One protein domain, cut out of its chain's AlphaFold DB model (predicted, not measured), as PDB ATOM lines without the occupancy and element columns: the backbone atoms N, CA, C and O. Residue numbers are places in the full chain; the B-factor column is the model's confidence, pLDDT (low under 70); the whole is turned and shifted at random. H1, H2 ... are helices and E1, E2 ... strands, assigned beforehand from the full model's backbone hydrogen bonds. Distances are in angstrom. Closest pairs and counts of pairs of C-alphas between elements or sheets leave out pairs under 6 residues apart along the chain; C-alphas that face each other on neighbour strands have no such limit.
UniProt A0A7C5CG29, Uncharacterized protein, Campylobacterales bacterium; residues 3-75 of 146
ATOM      1  N   MET A   3      45.598  24.460  36.273       91.25
ATOM      2  CA  MET A   3      46.853  23.696  36.385       91.25
ATOM      3  C   MET A   3      47.810  24.349  37.386       91.25
ATOM      4  O   MET A   3      47.840  25.573  37.494       91.25
ATOM      5  N   ARG A   4      48.606  23.554  38.109       89.88
ATOM      6  CA  ARG A   4      49.616  24.064  39.053       89.88
ATOM      7  C   ARG A   4      50.785  23.094  39.208       89.88
ATOM      8  O   ARG A   4      50.610  21.894  39.017       89.88
ATOM      9  N   ILE A   5      51.956  23.595  39.602       88.81
ATOM     10  CA  ILE A   5      53.051  22.741  40.081       88.81
ATOM     11  C   ILE A   5      52.864  22.403  41.554       88.81
ATOM     12  O   ILE A   5      52.641  23.278  42.391       88.81
ATOM     13  N   TYR A   6      53.016  21.124  41.865       84.00
ATOM     14  CA  TYR A   6      53.008  20.596  43.214       84.00
ATOM     15  C   TYR A   6      54.076  19.502  43.330       84.00
ATOM     16  O   TYR A   6      54.054  18.550  42.555       84.00
ATOM     17  N   ASN A   7      55.046  19.653  44.240       78.06
ATOM     18  CA  ASN A   7      56.186  18.731  44.401       78.06
ATOM     19  C   ASN A   7      56.889  18.364  43.072       78.06
ATOM     20  O   ASN A   7      57.138  17.193  42.791       78.06
ATOM     21  N   ASN A   8      57.198  19.362  42.229       81.12
ATOM     22  CA  ASN A   8      57.785  19.164  40.890       81.12
ATOM     23  C   ASN A   8      56.958  18.268  39.941       81.12
ATOM     24  O   ASN A   8      57.497  17.733  38.972       81.12
ATOM     25  N   GLN A   9      55.653  18.129  40.180       86.75
ATOM     26  CA  GLN A   9      54.694  17.530  39.254       86.75
ATOM     27  C   GLN A   9      53.667  18.570  38.811       86.75
ATOM     28  O   GLN A   9      53.211  19.386  39.612       86.75
ATOM     29  N   LEU A  10      53.277  18.519  37.538       91.88
ATOM     30  CA  LEU A  10      52.136  19.279  37.047       91.88
ATOM     31  C   LEU A  10      50.854  18.538  37.423       91.88
ATOM     32  O   LEU A  10      50.677  17.356  37.114       91.88
ATOM     33  N   VAL A  11      49.972  19.242  38.121       91.88
ATOM     34  CA  VAL A  11      48.704  18.709  38.606       91.88
ATOM     35  C   VAL A  11      47.550  19.535  38.073       91.88
ATOM     36  O   VAL A  11      47.656  20.749  37.885       91.88
ATOM     37  N   LYS A  12      46.419  18.865  37.875       93.06
ATOM     38  CA  LYS A  12      45.148  19.492  37.536       93.06
ATOM     39  C   LYS A  12      44.307  19.616  38.791       93.06
ATOM     40  O   LYS A  12      43.986  18.613  39.427       93.06
ATOM     41  N   VAL A  13      43.984  20.849  39.155       91.31
ATOM     42  CA  VAL A  13      43.240  21.184  40.365       91.31
ATOM     43  C   VAL A  13      41.776  21.418  40.018       91.31
ATOM     44  O   VAL A  13      41.427  22.307  39.236       91.31
ATOM     45  N   PHE A  14      40.927  20.612  40.638       90.38
ATOM     46  CA  PHE A  14      39.476  20.699  40.596       90.38
ATOM     47  C   PHE A  14      39.002  21.377  41.878       90.38
ATOM     48  O   PHE A  14      39.357  20.953  42.977       90.38
ATOM     49  N   THR A  15      38.245  22.453  41.728       89.88
ATOM     50  CA  THR A  15      37.627  23.221  42.815       89.88
ATOM     51  C   THR A  15      36.264  22.645  43.180       89.88
ATOM     52  O   THR A  15      35.754  21.762  42.496       89.88
ATOM     53  N   THR A  16      35.641  23.160  44.239       84.69
ATOM     54  CA  THR A  16      34.317  22.697  44.685       84.69
ATOM     55  C   THR A  16      33.272  22.836  43.579       84.69
ATOM     56  O   THR A  16      32.472  21.930  43.377       84.69
ATOM     57  N   GLU A  17      33.319  23.934  42.822       87.31
ATOM     58  CA  GLU A  17      32.416  24.175  41.694       87.31
ATOM     59  C   GLU A  17      32.578  23.112  40.604       87.31
ATOM     60  O   GLU A  17      31.589  22.558  40.128       87.31
ATOM     61  N   ASP A  18      33.822  22.753  40.271       88.06
ATOM     62  CA  ASP A  18      34.113  21.694  39.301       88.06
ATOM     63  C   ASP A  18      33.606  20.328  39.799       88.06
ATOM     64  O   ASP A  18      33.053  19.532  39.039       88.06
ATOM     65  N   LEU A  19      33.778  20.049  41.095       84.94
ATOM     66  CA  LEU A  19      33.402  18.779  41.719       84.94
ATOM     67  C   LEU A  19      31.884  18.594  41.858       84.94
ATOM     68  O   LEU A  19      31.445  17.477  42.109       84.94
ATOM     69  N   ASN A  20      31.078  19.632  41.631       84.06
ATOM     70  CA  ASN A  20      29.621  19.499  41.547       84.06
ATOM     71  C   ASN A  20      29.156  18.866  40.219       84.06
ATOM     72  O   ASN A  20      27.994  18.480  40.098       84.06
ATOM     73  N   SER A  21      30.042  18.728  39.225       87.06
ATOM     74  CA  SER A  21      29.736  18.077  37.946       87.06
ATOM     75  C   SER A  21      29.981  16.566  37.997       87.06
ATOM     76  O   SER A  21      31.104  16.097  38.204       87.06
ATOM     77  N   SER A  22      28.937  15.778  37.722       83.00
ATOM     78  CA  SER A  22      29.021  14.312  37.643       83.00
ATOM     79  C   SER A  22      29.953  13.827  36.527       83.00
ATOM     80  O   SER A  22      30.631  12.810  36.687       83.00
ATOM     81  N   GLU A  23      30.042  14.571  35.423       89.31
ATOM     82  CA  GLU A  23      30.969  14.296  34.325       89.31
ATOM     83  C   GLU A  23      32.425  14.443  34.784       89.31
ATOM     84  O   GLU A  23      33.255  13.564  34.535       89.31
ATOM     85  N   ILE A  24      32.729  15.526  35.507       87.06
ATOM     86  CA  ILE A  24      34.063  15.770  36.064       87.06
ATOM     87  C   ILE A  24      34.407  14.689  37.087       87.06
ATOM     88  O   ILE A  24      35.486  14.103  36.997       87.06
ATOM     89  N   ILE A  25      33.482  14.359  37.996       83.12
ATOM     90  CA  ILE A  25      33.662  13.268  38.966       83.12
ATOM     91  C   ILE A  25      33.992  11.951  38.249       83.12
ATOM     92  O   ILE A  25      34.896  11.228  38.669       83.12
ATOM     93  N   SER A  26      33.283  11.635  37.162       83.62
ATOM     94  CA  SER A  26      33.533  10.427  36.371       83.62
ATOM     95  C   SER A  26      34.942  10.422  35.769       83.62
ATOM     96  O   SER A  26      35.647   9.421  35.874       83.62
ATOM     97  N   LYS A  27      35.394  11.562  35.226       84.38
ATOM     98  CA  LYS A  27      36.731  11.728  34.626       84.38
ATOM     99  C   LYS A  27      37.876  11.617  35.638       84.38
ATOM    100  O   LYS A  27      38.941  11.110  35.296       84.38
ATOM    101  N   ILE A  28      37.683  12.081  36.875       84.00
ATOM    102  CA  ILE A  28      38.714  11.978  37.924       84.00
ATOM    103  C   ILE A  28      38.704  10.621  38.638       84.00
ATOM    104  O   ILE A  28      39.654  10.275  39.344       84.00
ATOM    105  N   LYS A  29      37.641   9.827  38.480       78.88
ATOM    106  CA  LYS A  29      37.510   8.533  39.147       78.88
ATOM    107  C   LYS A  29      38.601   7.571  38.669       78.88
ATOM    108  O   LYS A  29      38.733   7.297  37.484       78.88
ATOM    109  N   GLY A  30      39.355   7.007  39.615       76.25
ATOM    110  CA  GLY A  30      40.428   6.045  39.321       76.25
ATOM    111  C   GLY A  30      41.776   6.676  38.963       76.25
ATOM    112  O   GLY A  30      42.741   5.943  38.771       76.25
ATOM    113  N   ARG A  31      41.862   8.008  38.930       83.44
ATOM    114  CA  ARG A  31      43.106   8.756  38.721       83.44
ATOM    115  C   ARG A  31      43.946   8.827  39.998       83.44
ATOM    116  O   ARG A  31      43.411   8.709  41.098       83.44
ATOM    117  N   GLU A  32      45.251   9.056  39.860       82.81
ATOM    118  CA  GLU A  32      46.144   9.249  41.008       82.81
ATOM    119  C   GLU A  32      46.065  10.686  41.557       82.81
ATOM    120  O   GLU A  32      46.264  11.648  40.803       82.81
ATOM    121  N   PRO A  33      45.808  10.869  42.862       84.81
ATOM    122  CA  PRO A  33      45.779  12.186  43.475       84.81
ATOM    123  C   PRO A  33      47.195  12.646  43.840       84.81
ATOM    124  O   PRO A  33      48.046  11.858  44.249       84.81
ATOM    125  N   ALA A  34      47.442  13.947  43.733       83.12
ATOM    126  CA  ALA A  34      48.607  14.606  44.324       83.12
ATOM    127  C   ALA A  34      48.300  15.177  45.719       83.12
ATOM    128  O   ALA A  34      49.181  15.261  46.570       83.12
ATOM    129  N   GLY A  35      47.048  15.567  45.946       84.25
ATOM    130  CA  GLY A  35      46.600  16.236  47.160       84.25
ATOM    131  C   GLY A  35      45.111  16.542  47.100       84.25
ATOM    132  O   GLY A  35      44.501  16.496  46.029       84.25
ATOM    133  N   PHE A  36      44.511  16.851  48.239       85.88
ATOM    134  CA  PHE A  36      43.121  17.302  48.330       85.88
ATOM    135  C   PHE A  36      42.903  18.064  49.639       85.88
ATOM    136  O   PHE A  36      43.738  18.021  50.542       85.88
ATOM    137  N   THR A  37      41.782  18.774  49.739       83.62
ATOM    138  CA  THR A  37      41.363  19.452  50.972       83.62
ATOM    139  C   THR A  37      40.093  18.835  51.533       83.62
ATOM    140  O   THR A  37      39.166  18.568  50.778       83.62
ATOM    141  N   PHE A  38      39.997  18.665  52.846       81.25
ATOM    142  CA  PHE A  38      38.753  18.274  53.517       81.25
ATOM    143  C   PHE A  38      38.459  19.211  54.687       81.25
ATOM    144  O   PHE A  38      39.346  19.917  55.160       81.25
ATOM    145  N   ARG A  39      37.203  19.218  55.136       78.12
ATOM    146  CA  ARG A  39      36.787  19.929  56.349       78.12
ATOM    147  C   ARG A  39      36.898  19.009  57.559       78.12
ATOM    148  O   ARG A  39      36.416  17.874  57.499       78.12
ATOM    149  N   ASP A  40      37.563  19.469  58.614       78.12
ATOM    150  CA  ASP A  40      37.617  18.748  59.886       78.12
ATOM    151  C   ASP A  40      36.300  18.883  60.676       78.12
ATOM    152  O   ASP A  40      35.290  19.376  60.170       78.12
ATOM    153  N   LYS A  41      36.280  18.373  61.912       81.62
ATOM    154  CA  LYS A  41      35.085  18.403  62.770       81.62
ATOM    155  C   LYS A  41      34.690  19.818  63.202       81.62
ATOM    156  O   LYS A  41      33.524  20.022  63.526       81.62
ATOM    157  N   ASP A  42      35.634  20.752  63.160       86.75
ATOM    158  CA  ASP A  42      35.474  22.153  63.545       86.75
ATOM    159  C   ASP A  42      35.278  23.056  62.310       86.75
ATOM    160  O   ASP A  42      35.334  24.279  62.403       86.75
ATOM    161  N   ASP A  43      35.013  22.446  61.149       79.06
ATOM    162  CA  ASP A  43      34.783  23.090  59.853       79.06
ATOM    163  C   ASP A  43      36.007  23.816  59.254       79.06
ATOM    164  O   ASP A  43      35.880  24.587  58.298       79.06
ATOM    165  N   ASN A  44      37.218  23.520  59.741       77.88
ATOM    166  CA  ASN A  44      38.454  24.059  59.173       77.88
ATOM    167  C   ASN A  44      38.864  23.298  57.910       77.88
ATOM    168  O   ASN A  44      38.753  22.073  57.838       77.88
ATOM    169  N   ILE A  45      39.407  24.013  56.920       76.56
ATOM    170  CA  ILE A  45      39.949  23.405  55.699       76.56
ATOM    171  C   ILE A  45      41.371  22.910  55.972       76.56
ATOM    172  O   ILE A  45      42.279  23.706  56.202       76.56
ATOM    173  N   ILE A  46      41.572  21.600  55.866       77.25
ATOM    174  CA  ILE A  46      42.878  20.955  56.001       77.25
ATOM    175  C   ILE A  46      43.337  20.472  54.630       77.25
ATOM    176  O   ILE A  46      42.594  19.783  53.927       77.25
ATOM    177  N   PHE A  47      44.572  20.813  54.253       77.56
ATOM    178  CA  PHE A  47      45.217  20.260  53.064       77.56
ATOM    179  C   PHE A  47      45.951  18.967  53.407       77.56
ATOM    180  O   PHE A  47      46.720  18.912  54.367       77.56
ATOM    181  N   HIS A  48      45.718  17.933  52.606       76.25
ATOM    182  CA  HIS A  48      46.391  16.655  52.741       76.25
ATOM    183  C   HIS A  48      47.270  16.386  51.525       76.25
ATOM    184  O   HIS A  48      46.778  16.174  50.411       76.25
ATOM    185  N   ASN A  49      48.579  16.385  51.768       71.38
ATOM    186  CA  ASN A  49      49.590  15.988  50.799       71.38
ATOM    187  C   ASN A  49      49.547  14.471  50.639       71.38
ATOM    188  O   ASN A  49      49.625  13.742  51.627       71.38
ATOM    189  N   VAL A  50      49.478  13.981  49.403       71.81
ATOM    190  CA  VAL A  50      49.597  12.544  49.139       71.81
ATOM    191  C   VAL A  50      51.065  12.208  48.881       71.81
ATOM    192  O   VAL A  50      51.484  12.033  47.736       71.81
ATOM    193  N   ASP A  51      51.850  12.145  49.959       58.34
ATOM    194  CA  ASP A  51      53.263  11.726  49.913       58.34
ATOM    195  C   ASP A  51      53.414  10.196  50.069       58.34
ATOM    196  O   ASP A  51      54.383   9.599  49.601       58.34
ATOM    197  N   SER A  52      52.409   9.531  50.650       55.25
ATOM    198  CA  SER A  52      52.257   8.070  50.699       55.25
ATOM    199  C   SER A  52      51.162   7.610  49.736       55.25
ATOM    200  O   SER A  52      50.153   8.299  49.595       55.25
ATOM    201  N   LYS A  53      51.322   6.443  49.091       53.88
ATOM    202  CA  LYS A  53      50.326   5.865  48.165       53.88
ATOM    203  C   LYS A  53      48.961   5.707  48.852       53.88
ATOM    204  O   LYS A  53      48.700   4.679  49.465       53.88
ATOM    205  N   ILE A  54      48.082   6.693  48.704       58.12
ATOM    206  CA  ILE A  54      46.646   6.505  48.902       58.12
ATOM    207  C   ILE A  54      46.177   5.685  47.708       58.12
ATOM    208  O   ILE A  54      46.364   6.079  46.554       58.12
ATOM    209  N   SER A  55      45.618   4.511  47.974       61.00
ATOM    210  CA  SER A  55      45.114   3.647  46.916       61.00
ATOM    211  C   SER A  55      44.006   4.358  46.136       61.00
ATOM    212  O   SER A  55      43.222   5.140  46.683       61.00
ATOM    213  N   SER A  56      43.855   4.030  44.853       61.06
ATOM    214  CA  SER A  56      42.759   4.564  44.033       61.06
ATOM    215  C   SER A  56      41.382   4.292  44.657       61.06
ATOM    216  O   SER A  56      40.441   5.050  44.436       61.06
ATOM    217  N   ARG A  57      41.253   3.232  45.471       65.81
ATOM    218  CA  ARG A  57      40.037   2.902  46.227       65.81
ATOM    219  C   ARG A  57      39.773   3.890  47.361       65.81
ATOM    220  O   ARG A  57      38.635   4.321  47.523       65.81
ATOM    221  N   GLU A  58      40.793   4.252  48.129       68.44
ATOM    222  CA  GLU A  58      40.674   5.259  49.187       68.44
ATOM    223  C   GLU A  58      40.349   6.624  48.592       68.44
ATOM    224  O   GLU A  58      39.412   7.272  49.056       68.44
ATOM    225  N   LEU A  59      40.988   6.999  47.477       67.44
ATOM    226  CA  LEU A  59      40.618   8.219  46.762       67.44
ATOM    227  C   LEU A  59      39.149   8.211  46.321       67.44
ATOM    228  O   LEU A  59      38.425   9.180  46.549       67.44
ATOM    229  N   GLN A  60      38.680   7.111  45.727       65.50
ATOM    230  CA  GLN A  60      37.279   6.976  45.323       65.50
ATOM    231  C   GLN A  60      36.309   7.088  46.505       65.50
ATOM    232  O   GLN A  60      35.209   7.619  46.347       65.50
ATOM    233  N   LEU A  61      36.691   6.586  47.681       68.19
ATOM    234  CA  LEU A  61      35.887   6.706  48.894       68.19
ATOM    235  C   LEU A  61      35.850   8.149  49.403       68.19
ATOM    236  O   LEU A  61      34.778   8.607  49.787       68.19
ATOM    237  N   MET A  62      36.967   8.876  49.345       71.19
ATOM    238  CA  MET A  62      37.025  10.288  49.734       71.19
ATOM    239  C   MET A  62      36.195  11.174  48.809       71.19
ATOM    240  O   MET A  62      35.364  11.928  49.305       71.19
ATOM    241  N   ILE A  63      36.327  11.004  47.485       67.56
ATOM    242  CA  ILE A  63      35.510  11.716  46.482       67.56
ATOM    243  C   ILE A  63      34.012  11.542  46.769       67.56
ATOM    244  O   ILE A  63      33.227  12.463  46.582       67.56
ATOM    245  N   ARG A  64      33.604  10.355  47.231       68.19
ATOM    246  CA  ARG A  64      32.194  10.031  47.488       68.19
ATOM    247  C   ARG A  64      31.679  10.475  48.855       68.19
ATOM    248  O   ARG A  64      30.467  10.584  49.007       68.19
ATOM    249  N   LYS A  65      32.548  10.620  49.861       66.38
ATOM    250  CA  LYS A  65      32.126  10.711  51.273       66.38
ATOM    251  C   LYS A  65      32.588  11.967  52.005       66.38
ATOM    252  O   LYS A  65      31.986  12.298  53.021       66.38
ATOM    253  N   LEU A  66      33.635  12.647  51.544       64.19
ATOM    254  CA  LEU A  66      34.187  13.816  52.230       64.19
ATOM    255  C   LEU A  66      33.724  15.106  51.550       64.19
ATOM    256  O   LEU A  66      33.759  15.203  50.323       64.19
ATOM    257  N   LYS A  67      33.349  16.113  52.354       72.06
ATOM    258  CA  LYS A  67      33.100  17.500  51.916       72.06
ATOM    259  C   LYS A  67      34.417  18.146  51.467       72.06
ATOM    260  O   LYS A  67      35.013  18.952  52.177       72.06
ATOM    261  N   THR A  68      34.897  17.701  50.316       73.94
ATOM    262  CA  THR A  68      36.207  18.031  49.770       73.94
ATOM    263  C   THR A  68      36.094  19.321  48.973       73.94
ATOM    264  O   THR A  68      35.270  19.400  48.065       73.94
ATOM    265  N   THR A  69      36.897  20.337  49.297       78.19
ATOM    266  CA  THR A  69      36.807  21.633  48.603       78.19
ATOM    267  C   THR A  69      37.664  21.696  47.343       78.19
ATOM    268  O   THR A  69      37.338  22.429  46.410       78.19
ATOM    269  N   THR A  70      38.742  20.917  47.287       87.81
ATOM    270  CA  THR A  70      39.633  20.824  46.130       87.81
ATOM    271  C   THR A  70      40.253  19.438  46.017       87.81
ATOM    272  O   THR A  70      40.565  18.802  47.024       87.81
ATOM    273  N   ILE A  71      40.480  18.986  44.785       87.31
ATOM    274  CA  ILE A  71      41.235  17.767  44.469       87.31
ATOM    275  C   ILE A  71      42.295  18.115  43.430       87.31
ATOM    276  O   ILE A  71      41.977  18.662  42.379       87.31
ATOM    277  N   ALA A  72      43.550  17.775  43.707       89.19
ATOM    278  CA  ALA A  72      44.650  17.863  42.761       89.19
ATOM    279  C   ALA A  72      44.958  16.466  42.212       89.19
ATOM    280  O   ALA A  72      45.292  15.553  42.967       89.19
ATOM    281  N   ILE A  73      44.854  16.299  40.897       88.75
ATOM    282  CA  ILE A  73      45.134  15.043  40.195       88.75
ATOM    283  C   ILE A  73      46.469  15.152  39.468       88.75
ATOM    284  O   ILE A  73      46.724  16.150  38.788       88.75
ATOM    285  N   LYS A  74      47.305  14.117  39.582       88.75
ATOM    286  CA  LYS A  74      48.547  14.012  38.811       88.75
ATOM    287  C   LYS A  74      48.209  13.834  37.334       88.75
ATOM    288  O   LYS A  74      47.364  13.005  36.973       88.75
ATOM    289  N   LEU A  75      48.854  14.631  36.489       91.62
ATOM    290  CA  LEU A  75      48.778  14.440  35.048       91.62
ATOM    291  C   LEU A  75      49.707  13.302  34.622       91.62
ATOM    292  O   LEU A  75      50.792  13.130  35.181       91.62
TER     293      LEU A  75
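What this domain is: This is residues 3 to 75 of the 146 residues of an uncharacterized protein of Campylobacterales bacterium (UniProt A0A7C5CG29). One sheet of five strands, E1 E2 E5 E3 E4, is strongly twisted and curled like part of a barrel, and its edge strands E1 and E4 are apart. The short helices H1, H2 and H3 lie outside the curl and only graze the sheet, H1 following directly on E2 and H2 and H3 running opposite ways near each other. The 73 printed residues hold three named helices and five named strands, in the order E1 E2 H1 H2 E3 E4 H3 E5; the sheet runs E1 E2 E5 E3 E4, antiparallel throughout, and the class is mixed, helices and strands. The whole is compact, with a radius of gyration of the C-alphas of 11.5 A, and rounded, spanning 32 by 26 by 22 A.

Where its parts are: In the sheet, E1 is residues 3 to 6, 9.7 A long, from C-alpha 3 at (46.853, 23.696, 36.385). E2 is residues 9 to 15, 18.3 A; E5 is residues 68 to 74, 17.0 A, ending with C-alpha 74 at (48.547, 14.012, 38.811). E3 is residues 33 to 39, 17.5 A, and E4 residues 45 to 49, 13.1 A. H1 is residues 16 to 19, 5.0 A; H2 is residues 22 to 28, 10.0 A; H3 is residues 56 to 65, 14.3 A, from C-alpha 56 at (42.759, 4.564, 44.033).

How they stand to each other: E5 and E3 are antiparallel at 174 degrees, with N 72 and O 35 at 2.8 A. On the other side of E5, E2 pairs at 152 degrees, with N 14 and O 71 at 2.8 A. The hairpin E1 and E2 has N 6 and O 9 at 2.9 A, and the hairpin E3 and E4 has N 46 and O 38 at 2.9 A. From E2 to E3 through H1 and H2, and from E4 to E5 through H3, run two split strand-helix-strand units, each with another strand between its two in the sheet and a right-handed crossover. H1 comes nearest E5 at the C-alphas of Thr 16 and Thr 69, 4.8 A apart. H3 comes nearest E3 at the C-alphas of Pro 33 and Leu 59, 7.3 A apart. H2 and H3 are close but not clearly touching, at a shallow tilt of 27 degrees; their closest C-alphas, of Ile 25 and Ile 63, are 7.9 A apart. H1 and H2 are also close but not clearly touching, with the C-alphas of Leu 19 and Ile 25 closest at 6.2 A. In H2 and H3 every O i to N i+4 pair is within hydrogen-bond range; H1 is too short for such a pair.

The domain as a whole: The two C-alphas farthest apart, of Asp 42 and Leu 75, are 32.4 A apart. The printed part has no cut and no long link; E4 to H3, with 6 residues, is short, and the other links are tight. The mean pLDDT of the printed part is 79.4, and residues 51 to 61 and 63 to 66 are under 70.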